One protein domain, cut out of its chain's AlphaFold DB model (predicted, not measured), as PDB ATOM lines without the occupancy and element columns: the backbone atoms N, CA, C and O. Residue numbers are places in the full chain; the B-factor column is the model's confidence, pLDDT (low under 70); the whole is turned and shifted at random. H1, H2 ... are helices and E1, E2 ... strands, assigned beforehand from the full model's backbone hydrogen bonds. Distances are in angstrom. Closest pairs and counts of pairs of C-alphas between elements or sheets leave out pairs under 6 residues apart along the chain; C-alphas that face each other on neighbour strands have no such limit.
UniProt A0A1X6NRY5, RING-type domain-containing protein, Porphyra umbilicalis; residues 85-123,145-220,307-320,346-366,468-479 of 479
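AT A GLANCE: This is residues 85 to 123, 145 to 220, 307 to 320, 346 to 366 and 468 to 479 of the 479 residues of the protein "RING-type domain-containing protein" of Porphyra umbilicalis (UniProt A0A1X6NRY5). One strongly twisted sheet of five strands, E2 E3 E1 E4 E5 from edge to edge, curls round helix H1 on one face, while the long helix H4 covers E4 on the opposite face. The hairpin of E6 and E7 is a second, small sheet beside the edge strand E5, and the short helix H2 lies at the far side of H1 from the sheet's inner strands. The printed part has 162 residues with four named helices and seven named strands, in the order E1 H1 H2 E2 E3 H3 E4 H4 E5 E6 E7; the class is mixed, helices and strands. The large sheet is mixed, with E2 antiparallel to E3 and the other neighbours parallel. The whole is compact, with a radius of gyration of the C-alphas of 16.3 A and spans of 43 by 42 by 30 A.

IN THESE COORDINATES: Find C-alpha 86 at (166.031, 159.194, 129.889); from there E1 runs through residues 86 to 92, 19.6 A long. H1 follows at residues 98 to 108, 15.4 A, and the four-residue H2 at 117 to 120. After the first cut come E2, residues 147 to 155, 21.0 A, and E3, residues 158 to 166, 25.3 A. Next are H3, residues 173 to 183, 15.3 A, and E4, residues 190 to 196, 19.7 A. Look for C-alpha 200 at (154.261, 130.599, 129.508), where H4 begins; it runs to residue 214, 21.3 A. E5 is residues 309 to 315, 19.3 A, and E6 is residues 347 to 353, 19.3 A. E7, residues 359 to 365, is 20.0 A long and ends with C-alpha 365 at (143.541, 143.545, 121.507).

HOW THE PARTS SIT: Begin with E1, an inner strand of the large sheet. It is parallel to E3, where N 88 and O 161 are 2.8 A apart, within hydrogen-bond range, and parallel to E4, where N 91 and O 192 are 2.8 A apart. E2 and E3 form a hairpin, with N 149 and O 162 at 2.9 A; E2 bends by 79 degrees at residue 152. E4 and E5 are parallel, with N 193 and O 311 at 2.8 A. The sheet curls round H1, whose closest C-alphas to E2 are those of Cys 106 and Ala 151, 4.8 A apart. H1 and H2 only just touch, with 3 pairs of C-alphas within 8 A, the closest being Arg 103 and Val 119, 7.8 A. H4 is on the opposite face from H1, at a height over the sheet of 8.5 A, and runs along the strands, at 5 degrees to E4 on the local plane. With H3 and H4 on one face and H1 on the other, these are three layers, a sheet between helices. E3, H3 and E4 form a split strand-helix-strand unit, two parallel strands with a helix between them in the chain and E1 between them in the sheet; its crossover is right-handed. H3 and H4 are close but not clearly touching; the C-alphas of Val 180 and Ile 213 are 7.2 A apart. E6 and E7 are a hairpin, with N 348 and O 364 at 2.8 A, and the closest C-alphas of E5 and E6 are those of Thr 314 and Lys 351, 7.3 A. In H1, H3 and H4 every O i to N i+4 pair is within hydrogen-bond range; H2 is too short for one.

THE WHOLE: The C-alphas farthest apart are those of Gly 113 and Leu 366, 46.0 A. Four cuts leave gaps between C-alphas: 123 to 145, 16.1 A; 220 to 307, 7.3 A; 320 to 346, 34.5 A; and 366 to 468, 44.0 A. Of the links that are printed whole, none is long. Residues 468 to 479, which end at the chain's last residue, have no named element, but residues 474 to 475 pair in parallel with residues 153 to 154 of E2. The mean pLDDT of the printed part is 71.5, and 60 residues are under 70, among them residues 112 to 123, 312 to 320 and 346 to 366.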
ATOM      1  N   VAL A  85     168.499 162.930 131.603       89.44
ATOM      2  CA  VAL A  85     168.729 161.547 131.172       89.44
ATOM      3  C   VAL A  85     167.432 160.753 131.155       89.44
ATOM      4  O   VAL A  85     166.735 160.643 132.162       89.44
ATOM      5  N   LEU A  86     167.137 160.126 130.019       91.12
ATOM      6  CA  LEU A  86     166.031 159.194 129.889       91.12
ATOM      7  C   LEU A  86     166.362 157.894 130.634       91.12
ATOM      8  O   LEU A  86     167.228 157.122 130.227       91.12
ATOM      9  N   GLN A  87     165.666 157.651 131.738       90.69
ATOM     10  CA  GLN A  87     165.831 156.443 132.545       90.69
ATOM     11  C   GLN A  87     164.900 155.332 132.056       90.69
ATOM     12  O   GLN A  87     163.682 155.517 132.020       90.69
ATOM     13  N   VAL A  88     165.472 154.181 131.712       92.94
ATOM     14  CA  VAL A  88     164.754 153.024 131.170       92.94
ATOM     15  C   VAL A  88     164.980 151.811 132.073       92.94
ATOM     16  O   VAL A  88     166.097 151.304 132.185       92.94
ATOM     17  N   ALA A  89     163.914 151.336 132.712       93.00
ATOM     18  CA  ALA A  89     163.944 150.152 133.565       93.00
ATOM     19  C   ALA A  89     163.588 148.898 132.765       93.00
ATOM     20  O   ALA A  89     162.573 148.880 132.074       93.00
ATOM     21  N   LEU A  90     164.365 147.826 132.905       94.25
ATOM     22  CA  LEU A  90     164.013 146.512 132.369       94.25
ATOM     23  C   LEU A  90     163.515 145.608 133.495       94.25
ATOM     24  O   LEU A  90     164.243 145.305 134.444       94.25
ATOM     25  N   VAL A  91     162.284 145.138 133.348       93.56
ATOM     26  CA  VAL A  91     161.538 144.346 134.326       93.56
ATOM     27  C   VAL A  91     161.161 143.028 133.660       93.56
ATOM     28  O   VAL A  91     160.606 142.998 132.576       93.56
ATOM     29  N   GLY A  92     161.482 141.899 134.274       92.75
ATOM     30  CA  GLY A  92     161.112 140.583 133.754       92.75
ATOM     31  C   GLY A  92     161.674 139.466 134.621       92.75
ATOM     32  O   GLY A  92     162.576 139.704 135.434       92.75
ATOM     33  N   ALA A  93     161.144 138.252 134.474       90.56
ATOM     34  CA  ALA A  93     161.539 137.117 135.307       90.56
ATOM     35  C   ALA A  93     163.052 136.812 135.209       90.56
ATOM     36  O   ALA A  93     163.775 137.303 134.333       90.56
ATOM     37  N   ALA A  94     163.581 136.025 136.146       88.75
ATOM     38  CA  ALA A  94     164.961 135.559 136.045       88.75
ATOM     39  C   ALA A  94     165.137 134.698 134.777       88.75
ATOM     40  O   ALA A  94     164.273 133.893 134.447       88.75
ATOM     41  N   GLY A  95     166.246 134.881 134.054       89.88
ATOM     42  CA  GLY A  95     166.558 134.084 132.859       89.88
ATOM     43  C   GLY A  95     165.867 134.509 131.555       89.88
ATOM     44  O   GLY A  95     166.165 133.931 130.518       89.88
ATOM     45  N   VAL A  96     165.023 135.550 131.549       92.62
ATOM     46  CA  VAL A  96     164.330 136.035 130.327       92.62
ATOM     47  C   VAL A  96     165.225 136.819 129.356       92.62
ATOM     48  O   VAL A  96     164.731 137.469 128.446       92.62
ATOM     49  N   GLY A  97     166.543 136.825 129.571       92.06
ATOM     50  CA  GLY A  97     167.492 137.495 128.678       92.06
ATOM     51  C   GLY A  97     167.685 139.001 128.897       92.06
ATOM     52  O   GLY A  97     168.332 139.626 128.065       92.06
ATOM     53  N   LYS A  98     167.218 139.600 130.009       92.75
ATOM     54  CA  LYS A  98     167.402 141.048 130.294       92.75
ATOM     55  C   LYS A  98     168.863 141.494 130.192       92.75
ATOM     56  O   LYS A  98     169.173 142.417 129.449       92.75
ATOM     57  N   GLY A  99     169.771 140.790 130.871       89.25
ATOM     58  CA  GLY A  99     171.207 141.075 130.800       89.25
ATOM     59  C   GLY A  99     171.818 140.829 129.414       89.25
ATOM     60  O   GLY A  99     172.814 141.452 129.063       89.25
ATOM     61  N   THR A 100     171.241 139.941 128.600       90.38
ATOM     62  CA  THR A 100     171.668 139.743 127.203       90.38
ATOM     63  C   THR A 100     171.225 140.914 126.332       90.38
ATOM     64  O   THR A 100     172.047 141.453 125.598       90.38
ATOM     65  N   LEU A 101     169.979 141.373 126.481       90.31
ATOM     66  CA  LEU A 101     169.462 142.562 125.802       90.31
ATOM     67  C   LEU A 101     170.269 143.815 126.173       90.31
ATOM     68  O   LEU A 101     170.675 144.567 125.295       90.31
ATOM     69  N   LEU A 102     170.563 144.011 127.461       90.19
ATOM     70  CA  LEU A 102     171.371 145.140 127.935       90.19
ATOM     71  C   LEU A 102     172.795 145.101 127.390       90.19
ATOM     72  O   LEU A 102     173.311 146.127 126.962       90.19
ATOM     73  N   ARG A 103     173.417 143.918 127.352       86.62
ATOM     74  CA  ARG A 103     174.736 143.753 126.735       86.62
ATOM     75  C   ARG A 103     174.706 144.057 125.242       86.62
ATOM     76  O   ARG A 103     175.582 144.780 124.787       86.62
ATOM     77  N   ALA A 104     173.702 143.574 124.510       87.81
ATOM     78  CA  ALA A 104     173.538 143.897 123.096       87.81
ATOM     79  C   ALA A 104     173.420 145.417 122.890       87.81
ATOM     80  O   ALA A 104     174.189 145.981 122.122       87.81
ATOM     81  N   LEU A 105     172.567 146.098 123.664       86.81
ATOM     82  CA  LEU A 105     172.431 147.559 123.617       86.81
ATOM     83  C   LEU A 105     173.750 148.285 123.928       86.81
ATOM     84  O   LEU A 105     174.117 149.221 123.223       86.81
ATOM     85  N   CYS A 106     174.494 147.857 124.951       85.12
ATOM     86  CA  CYS A 106     175.790 148.453 125.287       85.12
ATOM     87  C   CYS A 106     176.864 148.214 124.214       85.12
ATOM     88  O   CYS A 106     177.755 149.046 124.066       85.12
ATOM     89  N   LEU A 107     176.805 147.092 123.490       86.06
ATOM     90  CA  LEU A 107     177.716 146.802 122.380       86.06
ATOM     91  C   LEU A 107     177.353 147.606 121.127       86.06
ATOM     92  O   LEU A 107     178.252 148.083 120.443       86.06
ATOM     93  N   THR A 108     176.060 147.796 120.853       86.31
ATOM     94  CA  THR A 108     175.578 148.628 119.739       86.31
ATOM     95  C   THR A 108     175.866 150.114 119.972       86.31
ATOM     96  O   THR A 108     176.204 150.828 119.033       86.31
ATOM     97  N   PHE A 109     175.782 150.581 121.222       84.44
ATOM     98  CA  PHE A 109     176.016 151.979 121.599       84.44
ATOM     99  C   PHE A 109     177.164 152.090 122.620       84.44
ATOM    100  O   PHE A 109     176.917 152.318 123.814       84.44
ATOM    101  N   PRO A 110     178.424 151.906 122.190       77.88
ATOM    102  CA  PRO A 110     179.565 151.875 123.094       77.88
ATOM    103  C   PRO A 110     179.831 153.246 123.730       77.88
ATOM    104  O   PRO A 110     179.856 154.281 123.066       77.88
ATOM    105  N   LEU A 111     180.089 153.248 125.040       74.06
ATOM    106  CA  LEU A 111     180.555 154.429 125.773       74.06
ATOM    107  C   LEU A 111     181.913 154.877 125.222       74.06
ATOM    108  O   LEU A 111     182.914 154.184 125.414       74.06
ATOM    109  N   GLY A 112     181.955 156.039 124.562       59.44
ATOM    110  CA  GLY A 112     183.203 156.629 124.077       59.44
ATOM    111  C   GLY A 112     184.251 156.685 125.196       59.44
ATOM    112  O   GLY A 112     183.963 157.147 126.300       59.44
ATOM    113  N   GLY A 113     185.449 156.149 124.940       56.81
ATOM    114  CA  GLY A 113     186.545 156.095 125.918       56.81
ATOM    115  C   GLY A 113     186.531 154.896 126.879       56.81
ATOM    116  O   GLY A 113     187.413 154.785 127.732       56.81
ATOM    117  N   VAL A 114     185.578 153.965 126.761       51.06
ATOM    118  CA  VAL A 114     185.629 152.668 127.452       51.06
ATOM    119  C   VAL A 114     185.965 151.602 126.420       51.06
ATOM    120  O   VAL A 114     185.116 151.234 125.616       51.06
ATOM    121  N   ALA A 115     187.205 151.103 126.426       44.00
ATOM    122  CA  ALA A 115     187.590 149.985 125.567       44.00
ATOM    123  C   ALA A 115     186.556 148.853 125.701       44.00
ATOM    124  O   ALA A 115     186.259 148.431 126.823       44.00
ATOM    125  N   ALA A 116     186.022 148.364 124.575       44.97
ATOM    126  CA  ALA A 116     184.998 147.312 124.515       44.97
ATOM    127  C   ALA A 116     185.345 146.081 125.385       44.97
ATOM    128  O   ALA A 116     184.464 145.428 125.943       44.97
ATOM    129  N   ALA A 117     186.642 145.842 125.611       35.91
ATOM    130  CA  ALA A 117     187.186 144.843 126.528       35.91
ATOM    131  C   ALA A 117     186.643 144.923 127.977       35.91
ATOM    132  O   ALA A 117     186.528 143.895 128.641       35.91
ATOM    133  N   ARG A 118     186.256 146.105 128.486       43.31
ATOM    134  CA  ARG A 118     185.667 146.245 129.835       43.31
ATOM    135  C   ARG A 118     184.208 145.797 129.913       43.31
ATOM    136  O   ARG A 118     183.795 145.334 130.969       43.31
ATOM    137  N   VAL A 119     183.461 145.888 128.812       45.47
ATOM    138  CA  VAL A 119     182.076 145.392 128.722       45.47
ATOM    139  C   VAL A 119     182.063 143.857 128.662       45.47
ATOM    140  O   VAL A 119     181.175 143.226 129.227       45.47
ATOM    141  N   ALA A 120     183.098 143.235 128.083       37.34
ATOM    142  CA  ALA A 120     183.283 141.778 128.092       37.34
ATOM    143  C   ALA A 120     183.600 141.212 129.495       37.34
ATOM    144  O   ALA A 120     183.180 140.105 129.827       37.34
ATOM    145  N   GLY A 121     184.261 141.995 130.358       35.06
ATOM    146  CA  GLY A 121     184.480 141.666 131.775       35.06
ATOM    147  C   GLY A 121     183.232 141.790 132.664       35.06
ATOM    148  O   GLY A 121     183.301 141.489 133.852       35.06
ATOM    149  N   TRP A 122     182.094 142.226 132.112       44.91
ATOM    150  CA  TRP A 122     180.798 142.340 132.796       44.91
ATOM    151  C   TRP A 122     179.906 141.113 132.587       44.91
ATOM    152  O   TRP A 122     178.675 141.212 132.551       44.91
ATOM    153  N   ALA A 123     180.503 139.932 132.441       34.00
ATOM    154  CA  ALA A 123     179.744 138.708 132.612       34.00
ATOM    155  C   ALA A 123     179.137 138.721 134.033       34.00
ATOM    156  O   ALA A 123     179.879 138.887 135.007       34.00
ATOM    157  N   SER A 145     171.311 145.104 144.492       49.53
ATOM    158  CA  SER A 145     171.317 146.445 143.902       49.53
ATOM    159  C   SER A 145     171.066 146.330 142.392       49.53
ATOM    160  O   SER A 145     171.652 145.444 141.761       49.53
ATOM    161  N   PRO A 146     170.198 147.171 141.802       59.38
ATOM    162  CA  PRO A 146     169.923 147.116 140.374       59.38
ATOM    163  C   PRO A 146     171.231 147.252 139.597       59.38
ATOM    164  O   PRO A 146     172.065 148.111 139.894       59.38
ATOM    165  N   SER A 147     171.427 146.372 138.618       71.94
ATOM    166  CA  SER A 147     172.582 146.476 137.731       71.94
ATOM    167  C   SER A 147     172.323 147.635 136.778       71.94
ATOM    168  O   SER A 147     171.357 147.622 136.016       71.94
ATOM    169  N   VAL A 148     173.145 148.675 136.882       68.62
ATOM    170  CA  VAL A 148     173.019 149.889 136.077       68.62
ATOM    171  C   VAL A 148     173.890 149.748 134.837       68.62
ATOM    172  O   VAL A 148     175.092 149.521 134.954       68.62
ATOM    173  N   TYR A 149     173.291 149.951 133.667       74.62
ATOM    174  CA  TYR A 149     173.971 149.904 132.380       74.62
ATOM    175  C   TYR A 149     173.837 151.261 131.692       74.62
ATOM    176  O   TYR A 149     172.746 151.722 131.359       74.62
ATOM    177  N   ALA A 150     174.965 151.923 131.476       71.88
ATOM    178  CA  ALA A 150     175.005 153.108 130.638       71.88
ATOM    179  C   ALA A 150     175.395 152.682 129.222       71.88
ATOM    180  O   ALA A 150     176.403 152.002 129.031       71.88
ATOM    181  N   ALA A 151     174.580 153.064 128.247       73.56
ATOM    182  CA  ALA A 151     174.890 152.943 126.832       73.56
ATOM    183  C   ALA A 151     175.045 154.361 126.276       73.56
ATOM    184  O   ALA A 151     174.391 155.282 126.766       73.56
ATOM    185  N   ASN A 152     175.892 154.558 125.268       77.69
ATOM    186  CA  ASN A 152     176.091 155.872 124.645       77.69
ATOM    187  C   ASN A 152     174.988 156.162 123.630       77.69
ATOM    188  O   ASN A 152     175.231 156.468 122.464       77.69
ATOM    189  N   ALA A 153     173.763 155.943 124.076       85.06
ATOM    190  CA  ALA A 153     172.571 156.040 123.280       85.06
ATOM    191  C   ALA A 153     171.864 157.346 123.609       85.06
ATOM    192  O   ALA A 153     171.776 157.746 124.775       85.06
ATOM    193  N   ARG A 154     171.316 157.985 122.578       87.38
ATOM    194  CA  ARG A 154     170.395 159.106 122.733       87.38
ATOM    195  C   ARG A 154     169.044 158.759 122.133       87.38
ATOM    196  O   ARG A 154     168.995 158.078 121.122       87.38
ATOM    197  N   VAL A 155     167.962 159.225 122.740       88.06
ATOM    198  CA  VAL A 155     166.611 159.173 122.167       88.06
ATOM    199  C   VAL A 155     166.132 160.608 122.066       88.06
ATOM    200  O   VAL A 155     165.982 161.274 123.094       88.06
ATOM    201  N   ARG A 156     165.931 161.100 120.837       87.56
ATOM    202  CA  ARG A 156     165.556 162.500 120.568       87.56
ATOM    203  C   ARG A 156     166.528 163.476 121.242       87.56
ATOM    204  O   ARG A 156     166.131 164.345 122.015       87.56
ATOM    205  N   GLY A 157     167.824 163.239 121.049       89.12
ATOM    206  CA  GLY A 157     168.902 164.031 121.652       89.12
ATOM    207  C   GLY A 157     169.150 163.845 123.161       89.12
ATOM    208  O   GLY A 157     170.191 164.299 123.638       89.12
ATOM    209  N   ARG A 158     168.285 163.153 123.923       87.25
ATOM    210  CA  ARG A 158     168.488 162.918 125.369       87.25
ATOM    211  C   ARG A 158     169.292 161.641 125.627       87.25
ATOM    212  O   ARG A 158     168.925 160.606 125.075       87.25
ATOM    213  N   PRO A 159     170.339 161.663 126.473       89.25
ATOM    214  CA  PRO A 159     171.084 160.457 126.834       89.25
ATOM    215  C   PRO A 159     170.179 159.434 127.526       89.25
ATOM    216  O   PRO A 159     169.307 159.808 128.308       89.25
ATOM    217  N   VAL A 160     170.395 158.147 127.253       89.62
ATOM    218  CA  VAL A 160     169.600 157.047 127.808       89.62
ATOM    219  C   VAL A 160     170.413 156.252 128.820       89.62
ATOM    220  O   VAL A 160     171.537 155.828 128.555       89.62
ATOM    221  N   ARG A 161     169.818 155.994 129.983       87.88
ATOM    222  CA  ARG A 161     170.366 155.109 131.008       87.88
ATOM    223  C   ARG A 161     169.448 153.919 131.191       87.88
ATOM    224  O   ARG A 161     168.290 154.082 131.568       87.88
ATOM    225  N   PHE A 162     169.997 152.729 131.004       90.50
ATOM    226  CA  PHE A 162     169.282 151.489 131.239       90.50
ATOM    227  C   PHE A 162     169.612 150.938 132.627       90.50
ATOM    228  O   PHE A 162     170.725 151.078 133.140       90.50
ATOM    229  N   TYR A 163     168.658 150.282 133.267       89.06
ATOM    230  CA  TYR A 163     168.947 149.511 134.468       89.06
ATOM    231  C   TYR A 163     168.058 148.283 134.557       89.06
ATOM    232  O   TYR A 163     166.887 148.296 134.182       89.06
ATOM    233  N   GLU A 164     168.648 147.194 135.038       91.19
ATOM    234  CA  GLU A 164     167.929 145.956 135.282       91.19
ATOM    235  C   GLU A 164     167.322 145.985 136.678       91.19
ATOM    236  O   GLU A 164     168.023 146.215 137.667       91.19
ATOM    237  N   VAL A 165     166.030 145.682 136.758       89.44
ATOM    238  CA  VAL A 165     165.348 145.448 138.024       89.44
ATOM    239  C   VAL A 165     165.410 143.949 138.323       89.44
ATOM    240  O   VAL A 165     164.782 143.149 137.616       89.44
ATOM    241  N   PRO A 166     166.176 143.522 139.342       83.31
ATOM    242  CA  PRO A 166     166.301 142.115 139.671       83.31
ATOM    243  C   PRO A 166     165.009 141.645 140.339       83.31
ATOM    244  O   PRO A 166     164.832 141.763 141.548       83.31
ATOM    245  N   LEU A 167     164.103 141.067 139.549       81.25
ATOM    246  CA  LEU A 167     162.834 140.557 140.080       81.25
ATOM    247  C   LEU A 167     162.990 139.299 140.935       81.25
ATOM    248  O   LEU A 167     162.024 138.890 141.568       81.25
ATOM    249  N   GLY A 168     164.185 138.695 140.978       71.25
ATOM    250  CA  GLY A 168     164.487 137.516 141.792       71.25
ATOM    251  C   GLY A 168     163.370 136.465 141.767       71.25
ATOM    252  O   GLY A 168     162.699 136.271 140.756       71.25
ATOM    253  N   GLN A 169     163.146 135.816 142.910       64.75
ATOM    254  CA  GLN A 169     161.887 135.123 143.190       64.75
ATOM    255  C   GLN A 169     160.939 136.036 143.975       64.75
ATOM    256  O   GLN A 169     160.461 135.662 145.043       64.75
ATOM    257  N   ALA A 170     160.674 137.253 143.491       65.88
ATOM    258  CA  ALA A 170     159.674 138.146 144.081       65.88
ATOM    259  C   ALA A 170     158.243 137.649 143.807       65.88
ATOM    260  O   ALA A 170     157.400 138.335 143.232       65.88
ATOM    261  N   THR A 171     157.968 136.417 144.219       73.12
ATOM    262  CA  THR A 171     156.653 135.781 144.192       73.12
ATOM    263  C   THR A 171     155.771 136.298 145.326       73.12
ATOM    264  O   THR A 171     154.545 136.247 145.223       73.12
ATOM    265  N   THR A 172     156.370 136.851 146.386       81.94
ATOM    266  CA  THR A 172     155.655 137.359 147.558       81.94
ATOM    267  C   THR A 172     155.253 138.828 147.391       81.94
ATOM    268  O   THR A 172     155.982 139.645 146.822       81.94
ATOM    269  N   ALA A 173     154.086 139.197 147.928       80.50
ATOM    270  CA  ALA A 173     153.590 140.575 147.887       80.50
ATOM    271  C   ALA A 173     154.544 141.614 148.527       80.50
ATOM    272  O   ALA A 173     154.658 142.712 147.979       80.50
ATOM    273  N   PRO A 174     155.255 141.328 149.641       82.56
ATOM    274  CA  PRO A 174     156.253 142.251 150.186       82.56
ATOM    275  C   PRO A 174     157.431 142.491 149.237       82.56
ATOM    276  O   PRO A 174     157.850 143.633 149.071       82.56
ATOM    277  N   ALA A 175     157.927 141.446 148.566       81.38
ATOM    278  CA  ALA A 175     159.022 141.581 147.609       81.38
ATOM    279  C   ALA A 175     158.602 142.415 146.388       81.38
ATOM    280  O   ALA A 175     159.350 143.292 145.958       81.38
ATOM    281  N   ARG A 176     157.375 142.210 145.882       84.94
ATOM    282  CA  ARG A 176     156.816 143.029 144.795       84.94
ATOM    283  C   ARG A 176     156.691 144.504 145.181       84.94
ATOM    284  O   ARG A 176     157.137 145.365 144.429       84.94
ATOM    285  N   ARG A 177     156.162 144.797 146.376       85.31
ATOM    286  CA  ARG A 177     156.088 146.172 146.908       85.31
ATOM    287  C   ARG A 177     157.466 146.815 147.027       85.31
ATOM    288  O   ARG A 177     157.634 147.964 146.636       85.31
ATOM    289  N   ALA A 178     158.461 146.069 147.505       81.88
ATOM    290  CA  ALA A 178     159.818 146.585 147.617       81.88
ATOM    291  C   ALA A 178     160.421 146.914 146.237       81.88
ATOM    292  O   ALA A 178     161.019 147.974 146.065       81.88
ATOM    293  N   ILE A 179     160.200 146.068 145.229       84.69
ATOM    294  CA  ILE A 179     160.629 146.340 143.849       84.69
ATOM    295  C   ILE A 179     159.958 147.593 143.290       84.69
ATOM    296  O   ILE A 179     160.633 148.426 142.691       84.69
ATOM    297  N   VAL A 180     158.654 147.771 143.502       86.19
ATOM    298  CA  VAL A 180     157.992 148.986 143.014       86.19
ATOM    299  C   VAL A 180     158.455 150.224 143.773       86.19
ATOM    300  O   VAL A 180     158.664 151.258 143.151       86.19
ATOM    301  N   SER A 181     158.751 150.119 145.070       80.38
ATOM    302  CA  SER A 181     159.375 151.230 145.797       80.38
ATOM    303  C   SER A 181     160.758 151.601 145.241       80.38
ATOM    304  O   SER A 181     161.087 152.782 145.180       80.38
ATOM    305  N   GLN A 182     161.539 150.627 144.751       80.81
ATOM    306  CA  GLN A 182     162.798 150.897 144.041       80.81
ATOM    307  C   GLN A 182     162.558 151.556 142.683       80.81
ATOM    308  O   GLN A 182     163.277 152.477 142.312       80.81
ATOM    309  N   LEU A 183     161.538 151.111 141.948       84.50
ATOM    310  CA  LEU A 183     161.130 151.749 140.700       84.50
ATOM    311  C   LEU A 183     160.522 153.138 140.920       84.50
ATOM    312  O   LEU A 183     160.391 153.879 139.962       84.50
ATOM    313  N   ALA A 184     160.128 153.511 142.136       82.31
ATOM    314  CA  ALA A 184     159.576 154.831 142.417       82.31
ATOM    315  C   ALA A 184     160.659 155.895 142.675       82.31
ATOM    316  O   ALA A 184     160.334 157.080 142.683       82.31
ATOM    317  N   SER A 185     161.927 155.513 142.895       76.31
ATOM    318  CA  SER A 185     162.976 156.462 143.288       76.31
ATOM    319  C   SER A 185     164.380 156.077 142.785       76.31
ATOM    320  O   SER A 185     165.026 155.207 143.375       76.31
ATOM    321  N   PRO A 186     164.903 156.754 141.742       74.06
ATOM    322  CA  PRO A 186     164.191 157.665 140.839       74.06
ATOM    323  C   PRO A 186     163.183 156.914 139.942       74.06
ATOM    324  O   PRO A 186     163.447 155.768 139.569       74.06
ATOM    325  N   PRO A 187     162.038 157.531 139.587       85.00
ATOM    326  CA  PRO A 187     161.074 156.904 138.695       85.00
ATOM    327  C   PRO A 187     161.652 156.763 137.277       85.00
ATOM    328  O   PRO A 187     162.162 157.747 136.727       85.00
ATOM    329  N   PRO A 188     161.577 155.574 136.650       90.88
ATOM    330  CA  PRO A 188     161.931 155.441 135.249       90.88
ATOM    331  C   PRO A 188     160.979 156.270 134.400       90.88
ATOM    332  O   PRO A 188     159.784 156.356 134.672       90.88
ATOM    333  N   HIS A 189     161.499 156.797 133.301       91.56
ATOM    334  CA  HIS A 189     160.672 157.410 132.269       91.56
ATOM    335  C   HIS A 189     159.960 156.329 131.439       91.56
ATOM    336  O   HIS A 189     158.856 156.537 130.935       91.56
ATOM    337  N   VAL A 190     160.605 155.166 131.288       93.12
ATOM    338  CA  VAL A 190     160.107 154.035 130.500       93.12
ATOM    339  C   VAL A 190     160.370 152.730 131.230       93.12
ATOM    340  O   VAL A 190     161.477 152.492 131.713       93.12
ATOM    341  N   ILE A 191     159.359 151.866 131.272       93.75
ATOM    342  CA  ILE A 191     159.475 150.509 131.799       93.75
ATOM    343  C   ILE A 191     159.315 149.531 130.639       93.75
ATOM    344  O   ILE A 191     158.299 149.519 129.949       93.75
ATOM    345  N   ILE A 192     160.325 148.691 130.443       94.75
ATOM    346  CA  ILE A 192     160.334 147.622 129.452       94.75
ATOM    347  C   ILE A 192     160.088 146.297 130.172       94.75
ATOM    348  O   ILE A 192     160.935 145.837 130.942       94.75
ATOM    349  N   LEU A 193     158.946 145.667 129.901       94.81
ATOM    350  CA  LEU A 193     158.636 144.320 130.360       94.81
ATOM    351  C   LEU A 193     159.230 143.294 129.396       94.81
ATOM    352  O   LEU A 193     158.885 143.270 128.219       94.81
ATOM    353  N   VAL A 194     160.116 142.438 129.896       95.00
ATOM    354  CA  VAL A 194     160.831 141.438 129.100       95.00
ATOM    355  C   VAL A 194     160.296 140.046 129.409       95.00
ATOM    356  O   VAL A 194     160.338 139.601 130.562       95.00
ATOM    357  N   ALA A 195     159.853 139.338 128.369       94.12
ATOM    358  CA  ALA A 195     159.460 137.934 128.448       94.12
ATOM    359  C   ALA A 195     160.265 137.038 127.497       94.12
ATOM    360  O   ALA A 195     160.680 137.452 126.412       94.12
ATOM    361  N   ALA A 196     160.433 135.778 127.900       93.12
ATOM    362  CA  ALA A 196     160.884 134.703 127.024       93.12
ATOM    363  C   ALA A 196     159.666 134.017 126.387       93.12
ATOM    364  O   ALA A 196     158.859 133.422 127.099       93.12
ATOM    365  N   LEU A 197     159.559 134.054 125.054       91.25
ATOM    366  CA  LEU A 197     158.397 133.519 124.321       91.25
ATOM    367  C   LEU A 197     158.157 132.027 124.553       91.25
ATOM    368  O   LEU A 197     157.020 131.572 124.595       91.25
ATOM    369  N   ARG A 198     159.236 131.270 124.764       89.56
ATOM    370  CA  ARG A 198     159.184 129.828 125.038       89.56
ATOM    371  C   ARG A 198     158.662 129.464 126.431       89.56
ATOM    372  O   ARG A 198     158.568 128.286 126.751       89.56
ATOM    373  N   SER A 199     158.392 130.443 127.296       89.94
ATOM    374  CA  SER A 199     157.975 130.202 128.677       89.94
ATOM    375  C   SER A 199     156.658 130.904 128.974       89.94
ATOM    376  O   SER A 199     156.622 132.116 129.180       89.94
ATOM    377  N   VAL A 200     155.586 130.117 129.081       91.62
ATOM    378  CA  VAL A 200     154.261 130.599 129.508       91.62
ATOM    379  C   VAL A 200     154.358 131.312 130.860       91.62
ATOM    380  O   VAL A 200     153.906 132.447 130.989       91.62
ATOM    381  N   ASN A 201     155.103 130.741 131.812       89.62
ATOM    382  CA  ASN A 201     155.380 131.374 133.106       89.62
ATOM    383  C   ASN A 201     156.024 132.764 132.963       89.62
ATOM    384  O   ASN A 201     155.793 133.646 133.787       89.62
ATOM    385  N   SER A 202     156.865 132.991 131.948       90.69
ATOM    386  CA  SER A 202     157.457 134.311 131.712       90.69
ATOM    387  C   SER A 202     156.428 135.326 131.213       90.69
ATOM    388  O   SER A 202     156.527 136.494 131.587       90.69
ATOM    389  N   LEU A 203     155.481 134.901 130.376       91.38
ATOM    390  CA  LEU A 203     154.404 135.750 129.866       91.38
ATOM    391  C   LEU A 203     153.407 136.094 130.978       91.38
ATOM    392  O   LEU A 203     153.074 137.262 131.159       91.38
ATOM    393  N   GLU A 204     153.017 135.108 131.788       90.56
ATOM    394  CA  GLU A 204     152.190 135.320 132.983       90.56
ATOM    395  C   GLU A 204     152.852 136.288 133.964       90.56
ATOM    396  O   GLU A 204     152.204 137.191 134.491       90.56
ATOM    397  N   ASN A 205     154.162 136.143 134.188       89.19
ATOM    398  CA  ASN A 205     154.906 137.081 135.019       89.19
ATOM    399  C   ASN A 205     154.835 138.504 134.458       89.19
ATOM    400  O   ASN A 205     154.603 139.430 135.228       89.19
ATOM    401  N   VAL A 206     155.003 138.694 133.148       92.12
ATOM    402  CA  VAL A 206     154.880 140.019 132.525       92.12
ATOM    403  C   VAL A 206     153.481 140.604 132.718       92.12
ATOM    404  O   VAL A 206     153.387 141.752 133.141       92.12
ATOM    405  N   ALA A 207     152.416 139.826 132.516       90.94
ATOM    406  CA  ALA A 207     151.043 140.284 132.751       90.94
ATOM    407  C   ALA A 207     150.796 140.661 134.225       90.94
ATOM    408  O   ALA A 207     150.201 141.696 134.525       90.94
ATOM    409  N   ASN A 208     151.308 139.859 135.163       90.88
ATOM    410  CA  ASN A 208     151.217 140.151 136.594       90.88
ATOM    411  C   ASN A 208     151.984 141.424 136.970       90.88
ATOM    412  O   ASN A 208     151.508 142.208 137.791       90.88
ATOM    413  N   TRP A 209     153.165 141.637 136.384       90.69
ATOM    414  CA  TRP A 209     153.949 142.848 136.610       90.69
ATOM    415  C   TRP A 209     153.288 144.074 136.000       90.69
ATOM    416  O   TRP A 209     153.218 145.080 136.688       90.69
ATOM    417  N   ASP A 210     152.753 143.988 134.785       91.62
ATOM    418  CA  ASP A 210     151.969 145.064 134.171       91.62
ATOM    419  C   ASP A 210     150.826 145.519 135.089       91.62
ATOM    420  O   ASP A 210     150.750 146.684 135.484       91.62
ATOM    421  N   MET A 211     150.003 144.566 135.534       89.94
ATOM    422  CA  MET A 211     148.898 144.824 136.454       89.94
ATOM    423  C   MET A 211     149.380 145.446 137.771       89.94
ATOM    424  O   MET A 211     148.802 146.419 138.255       89.94
ATOM    425  N   PHE A 212     150.452 144.909 138.359       88.62
ATOM    426  CA  PHE A 212     150.997 145.406 139.623       88.62
ATOM    427  C   PHE A 212     151.576 146.817 139.494       88.62
ATOM    428  O   PHE A 212     151.436 147.624 140.409       88.62
ATOM    429  N   ILE A 213     152.215 147.106 138.360       89.06
ATOM    430  CA  ILE A 213     152.789 148.406 138.038       89.06
ATOM    431  C   ILE A 213     151.658 149.426 137.883       89.06
ATOM    432  O   ILE A 213     151.619 150.411 138.616       89.06
ATOM    433  N   ARG A 214     150.687 149.169 137.003       87.69
ATOM    434  CA  ARG A 214     149.579 150.103 136.733       87.69
ATOM    435  C   ARG A 214     148.722 150.405 137.960       87.69
ATOM    436  O   ARG A 214     148.261 151.528 138.108       87.69
ATOM    437  N   ASN A 215     148.539 149.424 138.840       86.75
ATOM    438  CA  ASN A 215     147.738 149.585 140.053       86.75
ATOM    439  C   ASN A 215     148.524 150.194 141.226       86.75
ATOM    440  O   ASN A 215     147.973 150.322 142.322       86.75
ATOM    441  N   HIS A 216     149.806 150.536 141.051       84.56
ATOM    442  CA  HIS A 216     150.583 151.098 142.145       84.56
ATOM    443  C   HIS A 216     150.236 152.584 142.376       84.56
ATOM    444  O   HIS A 216     150.370 153.389 141.451       84.56
ATOM    445  N   PRO A 217     149.890 152.996 143.613       82.25
ATOM    446  CA  PRO A 217     149.419 154.355 143.900       82.25
ATOM    447  C   PRO A 217     150.392 155.471 143.510       82.25
ATOM    448  O   PRO A 217     149.967 156.585 143.240       82.25
ATOM    449  N   THR A 218     151.698 155.188 143.484       76.81
ATOM    450  CA  THR A 218     152.723 156.190 143.135       76.81
ATOM    451  C   THR A 218     152.781 156.518 141.647       76.81
ATOM    452  O   THR A 218     153.460 157.474 141.284       76.81
ATOM    453  N   TRP A 219     152.164 155.707 140.784       71.88
ATOM    454  CA  TRP A 219     152.158 155.915 139.329       71.88
ATOM    455  C   TRP A 219     150.784 156.219 138.769       71.88
ATOM    456  O   TRP A 219     150.683 156.642 137.617       71.88
ATOM    457  N   SER A 220     149.746 156.072 139.588       64.25
ATOM    458  CA  SER A 220     148.495 156.760 139.333       64.25
ATOM    459  C   SER A 220     148.815 158.252 139.239       64.25
ATOM    460  O   SER A 220     149.377 158.791 140.198       64.25
ATOM    461  N   PRO A 307     152.951 159.672 133.438       51.19
ATOM    462  CA  PRO A 307     153.164 158.312 133.923       51.19
ATOM    463  C   PRO A 307     154.166 157.565 133.022       51.19
ATOM    464  O   PRO A 307     154.240 157.849 131.818       51.19
ATOM    465  N   PRO A 308     154.944 156.615 133.578       53.78
ATOM    466  CA  PRO A 308     155.927 155.866 132.810       53.78
ATOM    467  C   PRO A 308     155.261 155.140 131.640       53.78
ATOM    468  O   PRO A 308     154.214 154.508 131.789       53.78
ATOM    469  N   ARG A 309     155.887 155.209 130.462       70.88
ATOM    470  CA  ARG A 309     155.426 154.452 129.290       70.88
ATOM    471  C   ARG A 309     155.826 152.991 129.450       70.88
ATOM    472  O   ARG A 309     156.975 152.701 129.793       70.88
ATOM    473  N   LEU A 310     154.888 152.083 129.192       57.34
ATOM    474  CA  LEU A 310     155.122 150.648 129.272       57.34
ATOM    475  C   LEU A 310     155.338 150.064 127.880       57.34
ATOM    476  O   LEU A 310     154.499 150.236 127.003       57.34
ATOM    477  N   LEU A 311     156.436 149.336 127.701       73.62
ATOM    478  CA  LEU A 311     156.738 148.612 126.473       73.62
ATOM    479  C   LEU A 311     156.907 147.127 126.798       73.62
ATOM    480  O   LEU A 311     157.641 146.785 127.723       73.62
ATOM    481  N   VAL A 312     156.275 146.235 126.040       67.19
ATOM    482  CA  VAL A 312     156.483 144.787 126.183       67.19
ATOM    483  C   VAL A 312     157.414 144.316 125.073       67.19
ATOM    484  O   VAL A 312     157.095 144.453 123.897       67.19
ATOM    485  N   LEU A 313     158.566 143.757 125.445       69.88
ATOM    486  CA  LEU A 313     159.503 143.134 124.517       69.88
ATOM    487  C   LEU A 313     159.545 141.628 124.745       69.88
ATOM    488  O   LEU A 313     159.774 141.128 125.849       69.88
ATOM    489  N   THR A 314     159.380 140.897 123.656       51.50
ATOM    490  CA  THR A 314     159.474 139.445 123.630       51.50
ATOM    491  C   THR A 314     160.791 139.037 123.000       51.50
ATOM    492  O   THR A 314     161.096 139.437 121.879       51.50
ATOM    493  N   THR A 315     161.578 138.233 123.710       46.97
ATOM    494  CA  THR A 315     162.817 137.674 123.165       46.97
ATOM    495  C   THR A 315     162.571 136.238 122.704       46.97
ATOM    496  O   THR A 315     162.028 135.417 123.453       46.97
ATOM    497  N   SER A 316     162.954 135.941 121.463       36.03
ATOM    498  CA  SER A 316     163.156 134.572 120.992       36.03
ATOM    499  C   SER A 316     164.657 134.294 121.044       36.03
ATOM    500  O   SER A 316     165.422 135.056 120.450       36.03
ATOM    501  N   PRO A 317     165.132 133.283 121.782       39.16
ATOM    502  CA  PRO A 317     166.512 132.853 121.641       39.16
ATOM    503  C   PRO A 317     166.667 132.160 120.284       39.16
ATOM    504  O   PRO A 317     165.974 131.185 120.008       39.16
ATOM    505  N   HIS A 318     167.575 132.666 119.451       39.72
ATOM    506  CA  HIS A 318     168.186 131.848 118.412       39.72
ATOM    507  C   HIS A 318     169.044 130.790 119.106       39.72
ATOM    508  O   HIS A 318     169.926 131.136 119.896       39.72
ATOM    509  N   ASP A 319     168.781 129.519 118.820       36.59
ATOM    510  CA  ASP A 319     169.774 128.477 119.039       36.59
ATOM    511  C   ASP A 319     170.923 128.768 118.043       36.59
ATOM    512  O   ASP A 319     170.715 128.853 116.833       36.59
ATOM    513  N   ASP A 320     172.105 129.068 118.585       36.19
ATOM    514  CA  ASP A 320     173.420 129.139 117.919       36.19
ATOM    515  C   ASP A 320     173.789 130.323 116.998       36.19
ATOM    516  O   ASP A 320     174.886 130.341 116.439       36.19
ATOM    517  N   THR A 346     143.916 146.702 126.196       39.38
ATOM    518  CA  THR A 346     145.120 147.338 125.652       39.38
ATOM    519  C   THR A 346     145.597 146.619 124.381       39.38
ATOM    520  O   THR A 346     145.638 145.382 124.361       39.38
ATOM    521  N   PRO A 347     145.948 147.348 123.306       34.31
ATOM    522  CA  PRO A 347     146.631 146.753 122.168       34.31
ATOM    523  C   PRO A 347     148.034 146.293 122.589       34.31
ATOM    524  O   PRO A 347     148.781 147.032 123.218       34.31
ATOM    525  N   ILE A 348     148.395 145.061 122.238       39.91
ATOM    526  CA  ILE A 348     149.746 144.524 122.392       39.91
ATOM    527  C   ILE A 348     150.342 144.394 120.996       39.91
ATOM    528  O   ILE A 348     149.743 143.768 120.115       39.91
ATOM    529  N   MET A 349     151.519 144.982 120.798       38.28
ATOM    530  CA  MET A 349     152.311 144.782 119.592       38.28
ATOM    531  C   MET A 349     153.202 143.556 119.767       38.28
ATOM    532  O   MET A 349     153.984 143.470 120.712       38.28
ATOM    533  N   VAL A 350     153.082 142.602 118.850       37.66
ATOM    534  CA  VAL A 350     153.886 141.379 118.835       37.66
ATOM    535  C   VAL A 350     154.840 141.458 117.649       37.66
ATOM    536  O   VAL A 350     154.385 141.516 116.506       37.66
ATOM    537  N   LYS A 351     156.150 141.464 117.923       43.19
ATOM    538  CA  LYS A 351     157.187 141.252 116.905       43.19
ATOM    539  C   LYS A 351     157.402 139.745 116.770       43.19
ATOM    540  O   LYS A 351     157.820 139.100 117.733       43.19
ATOM    541  N   SER A 352     157.118 139.188 115.597       36.25
ATOM    542  CA  SER A 352     157.495 137.818 115.244       36.25
ATOM    543  C   SER A 352     158.624 137.851 114.221       36.25
ATOM    544  O   SER A 352     158.596 138.617 113.263       36.25
ATOM    545  N   GLU A 353     159.639 137.025 114.436       38.78
ATOM    546  CA  GLU A 353     160.773 136.889 113.526       38.78
ATOM    547  C   GLU A 353     160.854 135.419 113.121       38.78
ATOM    548  O   GLU A 353     160.901 134.525 113.969       38.78
ATOM    549  N   THR A 354     160.724 135.169 111.822       37.34
ATOM    550  CA  THR A 354     160.685 133.816 111.253       37.34
ATOM    551  C   THR A 354     162.088 133.341 110.878       37.34
ATOM    552  O   THR A 354     163.005 134.144 110.706       37.34
ATOM    553  N   ARG A 355     162.266 132.022 110.699       33.59
ATOM    554  CA  ARG A 355     163.551 131.416 110.292       33.59
ATOM    555  C   ARG A 355     164.121 131.971 108.980       33.59
ATOM    556  O   ARG A 355     165.321 131.860 108.771       33.59
ATOM    557  N   SER A 356     163.293 132.557 108.114       45.91
ATOM    558  CA  SER A 356     163.728 133.178 106.856       45.91
ATOM    559  C   SER A 356     164.208 134.627 107.013       45.91
ATOM    560  O   SER A 356     164.501 135.271 106.013       45.91
ATOM    561  N   GLY A 357     164.249 135.168 108.237       38.16
ATOM    562  CA  GLY A 357     164.554 136.580 108.482       38.16
ATOM    563  C   GLY A 357     163.382 137.523 108.190       38.16
ATOM    564  O   GLY A 357     163.546 138.738 108.262       38.16
ATOM    565  N   ASN A 358     162.185 136.997 107.893       36.38
ATOM    566  CA  ASN A 358     161.002 137.840 107.737       36.38
ATOM    567  C   ASN A 358     160.492 138.260 109.114       36.38
ATOM    568  O   ASN A 358     160.153 137.412 109.951       36.38
ATOM    569  N   VAL A 359     160.417 139.573 109.310       36.75
ATOM    570  CA  VAL A 359     159.866 140.206 110.506       36.75
ATOM    571  C   VAL A 359     158.412 140.581 110.232       36.75
ATOM    572  O   VAL A 359     158.125 141.366 109.331       36.75
ATOM    573  N   GLY A 360     157.495 140.010 111.011       30.50
ATOM    574  CA  GLY A 360     156.073 140.335 110.992       30.50
ATOM    575  C   GLY A 360     155.663 141.112 112.241       30.50
ATOM    576  O   GLY A 360     156.161 140.859 113.340       30.50
ATOM    577  N   TYR A 361     154.721 142.042 112.080       37.56
ATOM    578  CA  TYR A 361     154.137 142.798 113.187       37.56
ATOM    579  C   TYR A 361     152.628 142.577 113.229       37.56
ATOM    580  O   TYR A 361     151.936 142.765 112.231       37.56
ATOM    581  N   GLY A 362     152.117 142.205 114.402       33.00
ATOM    582  CA  GLY A 362     150.683 142.107 114.662       33.00
ATOM    583  C   GLY A 362     150.283 142.966 115.856       33.00
ATOM    584  O   GLY A 362     150.901 142.874 116.916       33.00
ATOM    585  N   VAL A 363     149.236 143.778 115.702       33.31
ATOM    586  CA  VAL A 363     148.557 144.446 116.820       33.31
ATOM    587  C   VAL A 363     147.376 143.572 117.230       33.31
ATOM    588  O   VAL A 363     146.505 143.289 116.409       33.31
ATOM    589  N   ARG A 364     147.329 143.130 118.490       41.72
ATOM    590  CA  ARG A 364     146.196 142.354 119.022       41.72
ATOM    591  C   ARG A 364     145.602 143.033 120.246       41.72
ATOM    592  O   ARG A 364     146.332 143.482 121.121       41.72
ATOM    593  N   ARG A 365     144.272 143.091 120.316       37.56
ATOM    594  CA  ARG A 365     143.541 143.545 121.507       37.56
ATOM    595  C   ARG A 365     143.216 142.338 122.379       37.56
ATOM    596  O   ARG A 365     142.665 141.359 121.881       37.56
ATOM    597  N   LEU A 366     143.522 142.410 123.672       36.22
ATOM    598  CA  LEU A 366     142.997 141.456 124.651       36.22
ATOM    599  C   LEU A 366     141.539 141.827 124.953       36.22
ATOM    600  O   LEU A 366     141.278 142.797 125.652       36.22
ATOM    601  N   ASP A 468     180.572 162.108 132.025       61.84
ATOM    602  CA  ASP A 468     181.648 161.116 131.873       61.84
ATOM    603  C   ASP A 468     181.556 160.341 130.540       61.84
ATOM    604  O   ASP A 468     182.385 159.456 130.277       61.84
ATOM    605  N   TYR A 469     180.517 160.582 129.737       59.25
ATOM    606  CA  TYR A 469     180.304 159.910 128.459       59.25
ATOM    607  C   TYR A 469     180.835 160.797 127.326       59.25
ATOM    608  O   TYR A 469     180.450 161.956 127.200       59.25
ATOM    609  N   GLY A 470     181.746 160.255 126.507       63.75
ATOM    610  CA  GLY A 470     182.234 160.932 125.299       63.75
ATOM    611  C   GLY A 470     181.110 161.256 124.299       63.75
ATOM    612  O   GLY A 470     179.943 160.948 124.555       63.75
ATOM    613  N   PRO A 471     181.429 161.855 123.135       63.38
ATOM    614  CA  PRO A 471     180.416 162.199 122.138       63.38
ATOM    615  C   PRO A 471     179.549 160.978 121.769       63.38
ATOM    616  O   PRO A 471     180.052 159.846 121.771       63.38
ATOM    617  N   PRO A 472     178.246 161.176 121.493       59.03
ATOM    618  CA  PRO A 472     177.325 160.080 121.216       59.03
ATOM    619  C   PRO A 472     177.767 159.293 119.984       59.03
ATOM    620  O   PRO A 472     178.159 159.877 118.977       59.03
ATOM    621  N   THR A 473     177.680 157.965 120.058       68.31
ATOM    622  CA  THR A 473     178.037 157.074 118.942       68.31
ATOM    623  C   THR A 473     176.839 156.715 118.064       68.31
ATOM    624  O   THR A 473     177.024 156.103 117.019       68.31
ATOM    625  N   GLY A 474     175.615 157.072 118.470       70.25
ATOM    626  CA  GLY A 474     174.400 156.850 117.685       70.25
ATOM    627  C   GLY A 474     173.133 157.397 118.348       70.25
ATOM    628  O   GLY A 474     173.115 157.705 119.544       70.25
ATOM    629  N   GLU A 475     172.065 157.502 117.560       72.88
ATOM    630  CA  GLU A 475     170.718 157.857 118.014       72.88
ATOM    631  C   GLU A 475     169.800 156.633 117.907       72.88
ATOM    632  O   GLU A 475     169.799 155.921 116.904       72.88
ATOM    633  N   ILE A 476     169.034 156.358 118.964       73.88
ATOM    634  CA  ILE A 476     167.952 155.382 118.927       73.88
ATOM    635  C   ILE A 476     166.695 156.120 118.471       73.88
ATOM    636  O   ILE A 476     166.152 156.965 119.189       73.88
ATOM    637  N   HIS A 477     166.205 155.758 117.292       63.72
ATOM    638  CA  HIS A 477     164.913 156.216 116.803       63.72
ATOM    639  C   HIS A 477     163.809 155.336 117.401       63.72
ATOM    640  O   HIS A 477     163.792 154.124 117.204       63.72
ATOM    641  N   TRP A 478     162.912 155.941 118.179       53.19
ATOM    642  CA  TRP A 478     161.661 155.312 118.610       53.19
ATOM    643  C   TRP A 478     160.560 155.862 117.717       53.19
ATOM    644  O   TRP A 478     160.343 157.080 117.713       53.19
ATOM    645  N   SER A 479     159.932 154.980 116.949       41.97
ATOM    646  CA  SER A 479     158.787 155.331 116.106       41.97
ATOM    647  C   SER A 479     157.488 155.351 116.896       41.97
ATOM    648  O   SER A 479     157.378 154.596 117.886       41.97
TER     649      SER A 479